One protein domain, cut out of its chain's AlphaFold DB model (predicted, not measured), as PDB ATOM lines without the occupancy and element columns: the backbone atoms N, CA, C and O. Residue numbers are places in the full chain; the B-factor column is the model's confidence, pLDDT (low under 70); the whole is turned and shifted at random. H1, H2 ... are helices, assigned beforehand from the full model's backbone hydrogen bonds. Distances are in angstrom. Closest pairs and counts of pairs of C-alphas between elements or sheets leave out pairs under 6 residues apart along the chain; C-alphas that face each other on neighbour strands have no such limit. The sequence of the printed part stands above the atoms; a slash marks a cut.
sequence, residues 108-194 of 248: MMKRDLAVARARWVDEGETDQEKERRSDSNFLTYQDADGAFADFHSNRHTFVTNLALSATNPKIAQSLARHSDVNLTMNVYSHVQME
ATOM      1  N   MET A 108     134.169 142.867  95.748       94.69
ATOM      2  CA  MET A 108     135.228 143.626  95.081       94.69
ATOM      3  C   MET A 108     136.179 142.691  94.319       94.69
ATOM      4  O   MET A 108     136.309 142.818  93.103       94.69
ATOM      5  N   MET A 109     136.744 141.690  95.005       93.88
ATOM      6  CA  MET A 109     137.682 140.740  94.396       93.88
ATOM      7  C   MET A 109     137.037 139.917  93.286       93.88
ATOM      8  O   MET A 109     137.618 139.807  92.214       93.88
ATOM      9  N   LYS A 110     135.813 139.413  93.485       95.38
ATOM     10  CA  LYS A 110     135.082 138.659  92.457       95.38
ATOM     11  C   LYS A 110     134.927 139.459  91.164       95.38
ATOM     12  O   LYS A 110     135.121 138.914  90.081       95.38
ATOM     13  N   ARG A 111     134.599 140.752  91.266       95.75
ATOM     14  CA  ARG A 111     134.442 141.622  90.094       95.75
ATOM     15  C   ARG A 111     135.779 141.912  89.419       95.75
ATOM     16  O   ARG A 111     135.871 141.796  88.202       95.75
ATOM     17  N   ASP A 112     136.802 142.257  90.196       95.94
ATOM     18  CA  ASP A 112     138.123 142.576  89.650       95.94
ATOM     19  C   ASP A 112     138.797 141.333  89.028       95.94
ATOM     20  O   ASP A 112     139.460 141.452  87.999       95.94
ATOM     21  N   LEU A 113     138.583 140.137  89.593       95.25
ATOM     22  CA  LEU A 113     139.039 138.858  89.033       95.25
ATOM     23  C   LEU A 113     138.302 138.492  87.749       95.25
ATOM     24  O   LEU A 113     138.951 138.095  86.792       95.25
ATOM     25  N   ALA A 114     136.982 138.690  87.680       95.81
ATOM     26  CA  ALA A 114     136.230 138.451  86.449       95.81
ATOM     27  C   ALA A 114     136.738 139.329  85.290       95.81
ATOM     28  O   ALA A 114     136.942 138.836  84.183       95.81
ATOM     29  N   VAL A 115     137.017 140.612  85.557       96.00
ATOM     30  CA  VAL A 115     137.617 141.521  84.565       96.00
ATOM     31  C   VAL A 115     139.038 141.086  84.202       96.00
ATOM     32  O   VAL A 115     139.395 141.088  83.027       96.00
ATOM     33  N   ALA A 116     139.852 140.704  85.190       95.44
ATOM     34  CA  ALA A 116     141.206 140.214  84.944       95.44
ATOM     35  C   ALA A 116     141.205 138.946  84.082       95.44
ATOM     36  O   ALA A 116     141.991 138.853  83.148       95.44
ATOM     37  N   ARG A 117     140.301 138.007  84.371       95.75
ATOM     38  CA  ARG A 117     140.141 136.760  83.628       95.75
ATOM     39  C   ARG A 117     139.714 137.024  82.193       95.75
ATOM     40  O   ARG A 117     140.331 136.478  81.294       95.75
ATOM     41  N   ALA A 118     138.715 137.879  81.978       95.56
ATOM     42  CA  ALA A 118     138.268 138.226  80.630       95.56
ATOM     43  C   ALA A 118     139.414 138.802  79.783       95.56
ATOM     44  O   ALA A 118     139.619 138.362  78.659       95.56
ATOM     45  N   ARG A 119     140.211 139.721  80.352       95.94
ATOM     46  CA  ARG A 119     141.402 140.269  79.678       95.94
ATOM     47  C   ARG A 119     142.447 139.194  79.393       95.94
ATOM     48  O   ARG A 119     142.946 139.117  78.285       95.94
ATOM     49  N   TRP A 120     142.744 138.346  80.373       96.12
ATOM     50  CA  TRP A 120     143.731 137.280  80.213       96.12
ATOM     51  C   TRP A 120     143.325 136.243  79.157       96.12
ATOM     52  O   TRP A 120     144.176 135.767  78.411       96.12
ATOM     53  N   VAL A 121     142.038 135.898  79.070       95.88
ATOM     54  CA  VAL A 121     141.520 135.039  77.997       95.88
ATOM     55  C   VAL A 121     141.669 135.742  76.649       95.88
ATOM     56  O   VAL A 121     142.160 135.131  75.709       95.88
ATOM     57  N   ASP A 122     141.318 137.025  76.556       95.62
ATOM     58  CA  ASP A 122     141.400 137.780  75.302       95.62
ATOM     59  C   ASP A 122     142.840 138.002  74.802       95.62
ATOM     60  O   ASP A 122     143.081 137.987  73.600       95.62
ATOM     61  N   GLU A 123     143.808 138.093  75.719       95.06
ATOM     62  CA  GLU A 123     145.252 138.104  75.436       95.06
ATOM     63  C   GLU A 123     145.775 136.772  74.839       95.06
ATOM     64  O   GLU A 123     146.980 136.625  74.636       95.06
ATOM     65  N   GLY A 124     144.930 135.754  74.635       94.19
ATOM     66  CA  GLY A 124     145.303 134.529  73.921       94.19
ATOM     67  C   GLY A 124     145.472 134.785  72.421       94.19
ATOM     68  O   GLY A 124     144.596 135.367  71.791       94.19
ATOM     69  N   GLU A 125     146.589 134.347  71.839       94.38
ATOM     70  CA  GLU A 125     146.917 134.630  70.429       94.38
ATOM     71  C   GLU A 125     146.055 133.842  69.432       94.38
ATOM     72  O   GLU A 125     145.760 134.331  68.344       94.38
ATOM     73  N   THR A 126     145.637 132.628  69.802       97.00
ATOM     74  CA  THR A 126     144.843 131.722  68.960       97.00
ATOM     75  C   THR A 126     143.545 131.335  69.654       97.00
ATOM     76  O   THR A 126     143.478 131.322  70.884       97.00
ATOM     77  N   ASP A 127     142.527 130.945  68.888       95.44
ATOM     78  CA  ASP A 127     141.245 130.501  69.452       95.44
ATOM     79  C   ASP A 127     141.408 129.293  70.386       95.44
ATOM     80  O   ASP A 127     140.805 129.255  71.454       95.44
ATOM     81  N   GLN A 128     142.314 128.368  70.052       94.31
ATOM     82  CA  GLN A 128     142.655 127.222  70.904       94.31
ATOM     83  C   GLN A 128     143.259 127.659  72.246       94.31
ATOM     84  O   GLN A 128     142.942 127.092  73.290       94.31
ATOM     85  N   GLU A 129     144.120 128.682  72.244       95.19
ATOM     86  CA  GLU A 129     144.678 129.235  73.478       95.19
ATOM     87  C   GLU A 129     143.603 129.966  74.290       95.19
ATOM     88  O   GLU A 129     143.550 129.804  75.509       95.19
ATOM     89  N   LYS A 130     142.714 130.730  73.640       95.50
ATOM     90  CA  LYS A 130     141.584 131.390  74.315       95.50
ATOM     91  C   LYS A 130     140.657 130.364  74.972       95.50
ATOM     92  O   LYS A 130     140.291 130.543  76.134       95.50
ATOM     93  N   GLU A 131     140.341 129.273  74.279       95.56
ATOM     94  CA  GLU A 131     139.523 128.172  74.798       95.56
ATOM     95  C   GLU A 131     140.210 127.478  75.983       95.56
ATOM     96  O   GLU A 131     139.657 127.443  77.083       95.56
ATOM     97  N   ARG A 132     141.488 127.096  75.846       95.56
ATOM     98  CA  ARG A 132     142.286 126.522  76.945       95.56
ATOM     99  C   ARG A 132     142.333 127.432  78.180       95.56
ATOM    100  O   ARG A 132     142.262 126.958  79.316       95.56
ATOM    101  N   ARG A 133     142.485 128.748  77.989       95.69
ATOM    102  CA  ARG A 133     142.452 129.733  79.084       95.69
ATOM    103  C   ARG A 133     141.066 129.789  79.725       95.69
ATOM    104  O   ARG A 133     140.970 129.767  80.956       95.69
ATOM    105  N   SER A 134     140.011 129.819  78.912       92.75
ATOM    106  CA  SER A 134     138.615 129.840  79.353       92.75
ATOM    107  C   SER A 134     138.209 128.594  80.146       92.75
ATOM    108  O   SER A 134     137.405 128.716  81.070       92.75
ATOM    109  N   ASP A 135     138.810 127.440  79.872       93.00
ATOM    110  CA  ASP A 135     138.527 126.190  80.591       93.00
ATOM    111  C   ASP A 135     139.325 126.044  81.895       93.00
ATOM    112  O   ASP A 135     138.995 125.243  82.767       93.00
ATOM    113  N   SER A 136     140.380 126.841  82.076       93.69
ATOM    114  CA  SER A 136     141.230 126.770  83.268       93.69
ATOM    115  C   SER A 136     140.604 127.435  84.503       93.69
ATOM    116  O   SER A 136     139.824 128.379  84.388       93.69
ATOM    117  N   ASN A 137     141.065 127.077  85.705       92.19
ATOM    118  CA  ASN A 137     140.706 127.770  86.956       92.19
ATOM    119  C   ASN A 137     141.486 129.082  87.194       92.19
ATOM    120  O   ASN A 137     141.340 129.733  88.228       92.19
ATOM    121  N   PHE A 138     142.346 129.509  86.266       91.06
ATOM    122  CA  PHE A 138     143.206 130.669  86.495       91.06
ATOM    123  C   PHE A 138     142.396 131.977  86.564       91.06
ATOM    124  O   PHE A 138     141.626 132.300  85.663       91.06
ATOM    125  N   LEU A 139     142.569 132.760  87.635       91.50
ATOM    126  CA  LEU A 139     141.804 133.991  87.912       91.50
ATOM    127  C   LEU A 139     140.293 133.787  88.132       91.50
ATOM    128  O   LEU A 139     139.536 134.762  88.087       91.50
ATOM    129  N   THR A 140     139.821 132.567  88.401       93.06
ATOM    130  CA  THR A 140     138.458 132.393  88.915       93.06
ATOM    131  C   THR A 140     138.383 132.873  90.368       93.06
ATOM    132  O   THR A 140     139.359 132.853  91.116       93.06
ATOM    133  N   TYR A 141     137.212 133.369  90.781       93.62
ATOM    134  CA  TYR A 141     136.991 133.719  92.189       93.62
ATOM    135  C   TYR A 141     136.808 132.478  93.067       93.62
ATOM    136  O   TYR A 141     137.142 132.511  94.246       93.62
ATOM    137  N   GLN A 142     136.243 131.423  92.491       94.44
ATOM    138  CA  GLN A 142     136.078 130.121  93.110       94.44
ATOM    139  C   GLN A 142     136.590 129.088  92.108       94.44
ATOM    140  O   GLN A 142     136.227 129.171  90.931       94.44
ATOM    141  N   ASP A 143     137.467 128.188  92.537       89.81
ATOM    142  CA  ASP A 143     137.947 127.089  91.697       89.81
ATOM    143  C   ASP A 143     136.998 125.878  91.740       89.81
ATOM    144  O   ASP A 143     135.950 125.908  92.395       89.81
ATOM    145  N   ALA A 144     137.349 124.824  91.000       87.69
ATOM    146  CA  ALA A 144     136.562 123.594  90.914       87.69
ATOM    147  C   ALA A 144     136.429 122.858  92.262       87.69
ATOM    148  O   ALA A 144     135.424 122.187  92.489       87.69
ATOM    149  N   ASP A 145     137.395 123.039  93.167       86.69
ATOM    150  CA  ASP A 145     137.409 122.442  94.508       86.69
ATOM    151  C   ASP A 145     136.649 123.300  95.537       86.69
ATOM    152  O   ASP A 145     136.510 122.940  96.709       86.69
ATOM    153  N   GLY A 146     136.128 124.451  95.108       87.62
ATOM    154  CA  GLY A 146     135.369 125.372  95.937       87.62
ATOM    155  C   GLY A 146     136.225 126.305  96.795       87.62
ATOM    156  O   GLY A 146     135.676 126.983  97.667       87.62
ATOM    157  N   ALA A 147     137.537 126.387  96.558       86.56
ATOM    158  CA  ALA A 147     138.405 127.346  97.225       86.56
ATOM    159  C   ALA A 147     138.214 128.753  96.643       86.56
ATOM    160  O   ALA A 147     137.983 128.932  95.448       86.56
ATOM    161  N   PHE A 148     138.308 129.773  97.500       91.06
ATOM    162  CA  PHE A 148     138.005 131.158  97.137       91.06
ATOM    163  C   PHE A 148     139.249 132.041  97.047       91.06
ATOM    164  O   PHE A 148     140.108 132.025  97.928       91.06
ATOM    165  N   ALA A 149     139.288 132.908  96.038       88.44
ATOM    166  CA  ALA A 149     140.266 133.979  95.900       88.44
ATOM    167  C   ALA A 149     139.792 135.255  96.630       88.44
ATOM    168  O   ALA A 149     139.349 136.224  96.010       88.44
ATOM    169  N   ASP A 150     139.847 135.244  97.963       88.44
ATOM    170  CA  ASP A 150     139.422 136.340  98.838       88.44
ATOM    171  C   ASP A 150     140.583 136.978  99.648       88.44
ATOM    172  O   ASP A 150     141.770 136.772  99.400       88.44
ATOM    173  N   PHE A 151     140.272 137.808 100.650       84.38
ATOM    174  CA  PHE A 151     141.318 138.417 101.487       84.38
ATOM    175  C   PHE A 151     142.043 137.410 102.388       84.38
ATOM    176  O   PHE A 151     143.150 137.697 102.847       84.38
ATOM    177  N   HIS A 152     141.426 136.266 102.689       82.19
ATOM    178  CA  HIS A 152     142.092 135.185 103.397       82.19
ATOM    179  C   HIS A 152     143.088 134.484 102.471       82.19
ATOM    180  O   HIS A 152     144.220 134.235 102.890       82.19
ATOM    181  N   SER A 153     142.723 134.260 101.208       84.56
ATOM    182  CA  SER A 153     143.633 133.662 100.232       84.56
ATOM    183  C   SER A 153     144.838 134.549  99.920       84.56
ATOM    184  O   SER A 153     145.935 134.017  99.836       84.56
ATOM    185  N   ASN A 154     144.707 135.884  99.897       85.94
ATOM    186  CA  ASN A 154     145.861 136.793  99.737       85.94
ATOM    187  C   ASN A 154     146.964 136.537 100.777       85.94
ATOM    188  O   ASN A 154     148.157 136.635 100.488       85.94
ATOM    189  N   ARG A 155     146.566 136.197 102.006       86.75
ATOM    190  CA  ARG A 155     147.512 135.842 103.061       86.75
ATOM    191  C   ARG A 155     148.139 134.473 102.816       86.75
ATOM    192  O   ARG A 155     149.327 134.330 103.073       86.75
ATOM    193  N   HIS A 156     147.379 133.496 102.329       85.75
ATOM    194  CA  HIS A 156     147.953 132.218 101.899       85.75
ATOM    195  C   HIS A 156     148.947 132.424 100.759       85.75
ATOM    196  O   HIS A 156     150.075 131.973 100.881       85.75
ATOM    197  N   THR A 157     148.605 133.220  99.740       85.56
ATOM    198  CA  THR A 157     149.518 133.607  98.655       85.56
ATOM    199  C   THR A 157     150.812 134.212  99.190       85.56
ATOM    200  O   THR A 157     151.890 133.807  98.766       85.56
ATOM    201  N   PHE A 158     150.735 135.132 100.157       89.00
ATOM    202  CA  PHE A 158     151.926 135.705 100.789       89.00
ATOM    203  C   PHE A 158     152.818 134.629 101.428       89.00
ATOM    204  O   PHE A 158     154.025 134.604 101.201       89.00
ATOM    205  N   VAL A 159     152.228 133.716 102.206       85.88
ATOM    206  CA  VAL A 159     152.973 132.651 102.894       85.88
ATOM    207  C   VAL A 159     153.552 131.641 101.901       85.88
ATOM    208  O   VAL A 159     154.705 131.245 102.056       85.88
ATOM    209  N   THR A 160     152.803 131.280 100.859       83.69
ATOM    210  CA  THR A 160     153.271 130.428  99.759       83.69
ATOM    211  C   THR A 160     154.443 131.063  99.026       83.69
ATOM    212  O   THR A 160     155.461 130.408  98.840       83.69
ATOM    213  N   ASN A 161     154.369 132.352  98.690       85.19
ATOM    214  CA  ASN A 161     155.468 133.048  98.018       85.19
ATOM    215  C   ASN A 161     156.739 133.089  98.882       85.19
ATOM    216  O   ASN A 161     157.831 132.874  98.364       85.19
ATOM    217  N   LEU A 162     156.604 133.294 100.198       85.69
ATOM    218  CA  LEU A 162     157.735 133.222 101.130       85.69
ATOM    219  C   LEU A 162     158.342 131.815 101.216       85.69
ATOM    220  O   LEU A 162     159.555 131.681 101.391       85.69
ATOM    221  N   ALA A 163     157.513 130.774 101.122       80.75
ATOM    222  CA  ALA A 163     157.979 129.392 101.106       80.75
ATOM    223  C   ALA A 163     158.727 129.054  99.814       80.75
ATOM    224  O   ALA A 163     159.805 128.462  99.857       80.75
ATOM    225  N   LEU A 164     158.198 129.503  98.675       77.00
ATOM    226  CA  LEU A 164     158.819 129.322  97.365       77.00
ATOM    227  C   LEU A 164     160.138 130.090  97.223       77.00
ATOM    228  O   LEU A 164     161.031 129.624  96.522       77.00
ATOM    229  N   SER A 165     160.318 131.211  97.928       78.75
ATOM    230  CA  SER A 165     161.580 131.965  97.930       78.75
ATOM    231  C   SER A 165     162.696 131.321  98.771       78.75
ATOM    232  O   SER A 165     163.676 131.989  99.095       78.75
ATOM    233  N   ALA A 166     162.556 130.042  99.146       65.88
ATOM    234  CA  ALA A 166     163.510 129.272  99.952       65.88
ATOM    235  C   ALA A 166     163.864 129.930 101.301       65.88
ATOM    236  O   ALA A 166     164.969 129.767 101.827       65.88
ATOM    237  N   THR A 167     162.918 130.677 101.871       70.44
ATOM    238  CA  THR A 167     163.085 131.346 103.161       70.44
ATOM    239  C   THR A 167     163.132 130.320 104.293       70.44
ATOM    240  O   THR A 167     162.451 129.297 104.257       70.44
ATOM    241  N   ASN A 168     163.891 130.602 105.356       81.06
ATOM    242  CA  ASN A 168     163.827 129.797 106.576       81.06
ATOM    243  C   ASN A 168     162.366 129.748 107.097       81.06
ATOM    244  O   ASN A 168     161.765 130.816 107.286       81.06
ATOM    245  N   PRO A 169     161.791 128.564 107.404       82.06
ATOM    246  CA  PRO A 169     160.412 128.445 107.883       82.06
ATOM    247  C   PRO A 169     160.098 129.326 109.095       82.06
ATOM    248  O   PRO A 169     158.976 129.813 109.237       82.06
ATOM    249  N   LYS A 170     161.089 129.608 109.950       81.50
ATOM    250  CA  LYS A 170     160.936 130.509 111.093       81.50
ATOM    251  C   LYS A 170     160.748 131.967 110.679       81.50
ATOM    252  O   LYS A 170     159.923 132.661 111.274       81.50
ATOM    253  N   ILE A 171     161.467 132.420 109.654       82.94
ATOM    254  CA  ILE A 171     161.292 133.759 109.075       82.94
ATOM    255  C   ILE A 171     159.905 133.844 108.430       82.94
ATOM    256  O   ILE A 171     159.158 134.776 108.723       82.94
ATOM    257  N   ALA A 172     159.503 132.829 107.654       84.75
ATOM    258  CA  ALA A 172     158.167 132.769 107.061       84.75
ATOM    259  C   ALA A 172     157.054 132.763 108.129       84.75
ATOM    260  O   ALA A 172     156.073 133.491 108.001       84.75
ATOM    261  N   GLN A 173     157.215 132.016 109.227       85.00
ATOM    262  CA  GLN A 173     156.287 132.024 110.367       85.00
ATOM    263  C   GLN A 173     156.197 133.409 111.022       85.00
ATOM    264  O   GLN A 173     155.097 133.855 111.369       85.00
ATOM    265  N   SER A 174     157.341 134.082 111.192       85.19
ATOM    266  CA  SER A 174     157.431 135.422 111.778       85.19
ATOM    267  C   SER A 174     156.712 136.458 110.911       85.19
ATOM    268  O   SER A 174     155.797 137.123 111.395       85.19
ATOM    269  N   LEU A 175     157.025 136.506 109.609       86.00
ATOM    270  CA  LEU A 175     156.396 137.403 108.631       86.00
ATOM    271  C   LEU A 175     154.901 137.124 108.473       86.00
ATOM    272  O   LEU A 175     154.083 138.046 108.459       86.00
ATOM    273  N   ALA A 176     154.521 135.845 108.435       84.12
ATOM    274  CA  ALA A 176     153.125 135.450 108.445       84.12
ATOM    275  C   ALA A 176     152.449 135.882 109.749       84.12
ATOM    276  O   ALA A 176     151.284 136.249 109.734       84.12
ATOM    277  N   ARG A 177     153.138 135.889 110.892       83.62
ATOM    278  CA  ARG A 177     152.551 136.072 112.233       83.62
ATOM    279  C   ARG A 177     151.655 134.886 112.625       83.62
ATOM    280  O   ARG A 177     150.581 135.062 113.211       83.62
ATOM    281  N   HIS A 178     152.078 133.662 112.293       83.94
ATOM    282  CA  HIS A 178     151.413 132.411 112.694       83.94
ATOM    283  C   HIS A 178     151.839 131.971 114.091       83.94
ATOM    284  O   HIS A 178     153.030 131.942 114.401       83.94
ATOM    285  N   SER A 179     150.869 131.804 115.004       79.06
ATOM    286  CA  SER A 179     151.153 131.453 116.412       79.06
ATOM    287  C   SER A 179     151.464 129.978 116.538       79.06
ATOM    288  O   SER A 179     152.372 129.609 117.268       79.06
ATOM    289  N   ASP A 180     150.744 129.180 115.763       80.50
ATOM    290  CA  ASP A 180     151.049 127.785 115.524       80.50
ATOM    291  C   ASP A 180     151.989 127.671 114.315       80.50
ATOM    292  O   ASP A 180     151.758 128.296 113.277       80.50
ATOM    293  N   VAL A 181     153.067 126.906 114.464       79.06
ATOM    294  CA  VAL A 181     154.032 126.630 113.395       79.06
ATOM    295  C   VAL A 181     153.426 125.759 112.294       79.06
ATOM    296  O   VAL A 181     153.780 125.945 111.131       79.06
ATOM    297  N   ASN A 182     152.447 124.906 112.616       81.44
ATOM    298  CA  ASN A 182     151.790 124.019 111.654       81.44
ATOM    299  C   ASN A 182     151.121 124.802 110.520       81.44
ATOM    300  O   ASN A 182     151.200 124.408 109.363       81.44
ATOM    301  N   LEU A 183     150.565 125.982 110.816       78.25
ATOM    302  CA  LEU A 183     149.973 126.865 109.803       78.25
ATOM    303  C   LEU A 183     150.978 127.325 108.739       78.25
ATOM    304  O   LEU A 183     150.590 127.615 107.613       78.25
ATOM    305  N   THR A 184     152.259 127.442 109.095       78.94
ATOM    306  CA  THR A 184     153.328 127.744 108.138       78.94
ATOM    307  C   THR A 184     153.866 126.465 107.508       78.94
ATOM    308  O   THR A 184     154.082 126.438 106.303       78.94
ATOM    309  N   MET A 185     154.046 125.401 108.292       80.12
ATOM    310  CA  MET A 185     154.609 124.138 107.805       80.12
ATOM    311  C   MET A 185     153.706 123.419 106.800       80.12
ATOM    312  O   MET A 185     154.233 122.805 105.881       80.12
ATOM    313  N   ASN A 186     152.381 123.575 106.887       77.94
ATOM    314  CA  ASN A 186     151.429 123.057 105.895       77.94
ATOM    315  C   ASN A 186     151.645 123.629 104.484       77.94
ATOM    316  O   ASN A 186     151.143 123.073 103.521       77.94
ATOM    317  N   VAL A 187     152.369 124.740 104.343       72.38
ATOM    318  CA  VAL A 187     152.729 125.298 103.030       72.38
ATOM    319  C   VAL A 187     153.992 124.633 102.471       72.38
ATOM    320  O   VAL A 187     154.154 124.522 101.261       72.38
ATOM    321  N   TYR A 188     154.870 124.141 103.348       63.12
ATOM    322  CA  TYR A 188     156.094 123.425 102.986       63.12
ATOM    323  C   TYR A 188     155.895 121.909 102.895       63.12
ATOM    324  O   TYR A 188     156.851 121.200 102.607       63.12
ATOM    325  N   SER A 189     154.696 121.375 103.141       61.59
ATOM    326  CA  SER A 189     154.448 119.923 103.133       61.59
ATOM    327  C   SER A 189     154.773 119.263 101.787       61.59
ATOM    328  O   SER A 189     155.078 118.074 101.747       61.59
ATOM    329  N   HIS A 190     154.787 120.033 100.698       62.94
ATOM    330  CA  HIS A 190     155.147 119.577  99.357       62.94
ATOM    331  C   HIS A 190     156.605 119.926  99.003       62.94
ATOM    332  O   HIS A 190     156.858 120.671  98.059       62.94
ATOM    333  N   VAL A 191     157.580 119.401  99.759       64.00
ATOM    334  CA  VAL A 191     159.006 119.532  99.394       64.00
ATOM    335  C   VAL A 191     159.342 118.558  98.263       64.00
ATOM    336  O   VAL A 191     159.353 117.340  98.472       64.00
ATOM    337  N   GLN A 192     159.650 119.091  97.080       65.81
ATOM    338  CA  GLN A 192     160.063 118.305  95.912       65.81
ATOM    339  C   GLN A 192     161.500 117.767  96.073       65.81
ATOM    340  O   GLN A 192     162.292 118.297  96.857       65.81
ATOM    341  N   MET A 193     161.860 116.689  95.366       62.56
ATOM    342  CA  MET A 193     163.176 116.041  95.516       62.56
ATOM    343  C   MET A 193     164.333 116.952  95.101       62.56
ATOM    344  O   MET A 193     165.394 116.919  95.720       62.56
ATOM    345  N   GLU A 194     164.110 117.823  94.125       67.69
ATOM    346  CA  GLU A 194     165.055 118.821  93.631       67.69
ATOM    347  C   GLU A 194     165.433 119.809  94.741       67.69
ATOM    348  O   GLU A 194     166.606 120.129  94.933       67.69
TER     349      GLU A 194
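This is residues 108 to 194 of the 248 residues of the protein "Tn916 family transposase" of Rosistilla carotiformis (UniProt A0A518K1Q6). Two small helical lobes are set apart and joined by a long link: a hairpin of H1 and H2, and a cluster of three helices in which H3 and H4 form a second hairpin and H5 packs across both. The 87 printed residues hold five named helices, H1 to H5 in order, and no named strand; the class is all helix. The whole is loose, with a radius of gyration of the C-alphas of 16.3 A and spans of 45 by 35 by 21 A.

H1, residues 108 to 122, begins at C-alpha 108 (135.228, 143.626, 95.081) and is 21.5 A long. H2, residues 127 to 135, measures 12.2 A. H3, residues 151 to 164, begins at C-alpha 151 (141.318, 138.417, 101.487) and is 20.1 A long. H4 is residues 169 to 176. H5, residues 182 to 188, ends at C-alpha 188 (156.094, 123.425, 102.986).

H1 touches H2 with residues 120 to 122 alone, at a shallow tilt of 23 degrees, opposite ways; the closest C-alphas, of Val 121 and Lys 130, are 5.2 A apart. H1 and H2 are apart from H3, H4 and H5, though H1 and H3 only just, at 8.3 A. H3 touches H4 at a shallow tilt of 28 degrees, opposite ways, closest at the C-alphas of Leu 162 and Ala 172, 6.0 A. H5 touches H3 at a steep tilt of 55 degrees, through residues 159 to 163 of H3 alone, closest at the C-alphas of Thr 160 and Val 187, 6.1 A. H5 touches H4 at a steep tilt of 65 degrees, closest at the C-alphas of Gln 173 and Thr 184, 5.7 A. The helix packing is part aligned, part crossed: two of the four touching pairs are at a shallow tilt. In H1, H2 and H4 every O i to N i+4 pair is within hydrogen-bond range; H3 has 9 of 10, and H5 1 of 3 beside 3 of 4 O i to N i+3 pairs.

The C-alphas farthest apart, of Asp 127 and Ser 179, are 48.0 A apart. The printed part has no cut. The link from H2 to H3, residues 136 to 150, is long; the other three are tight. The mean pLDDT of the printed part is 86.2, with residue 166 and residues 188 to 194 under 70.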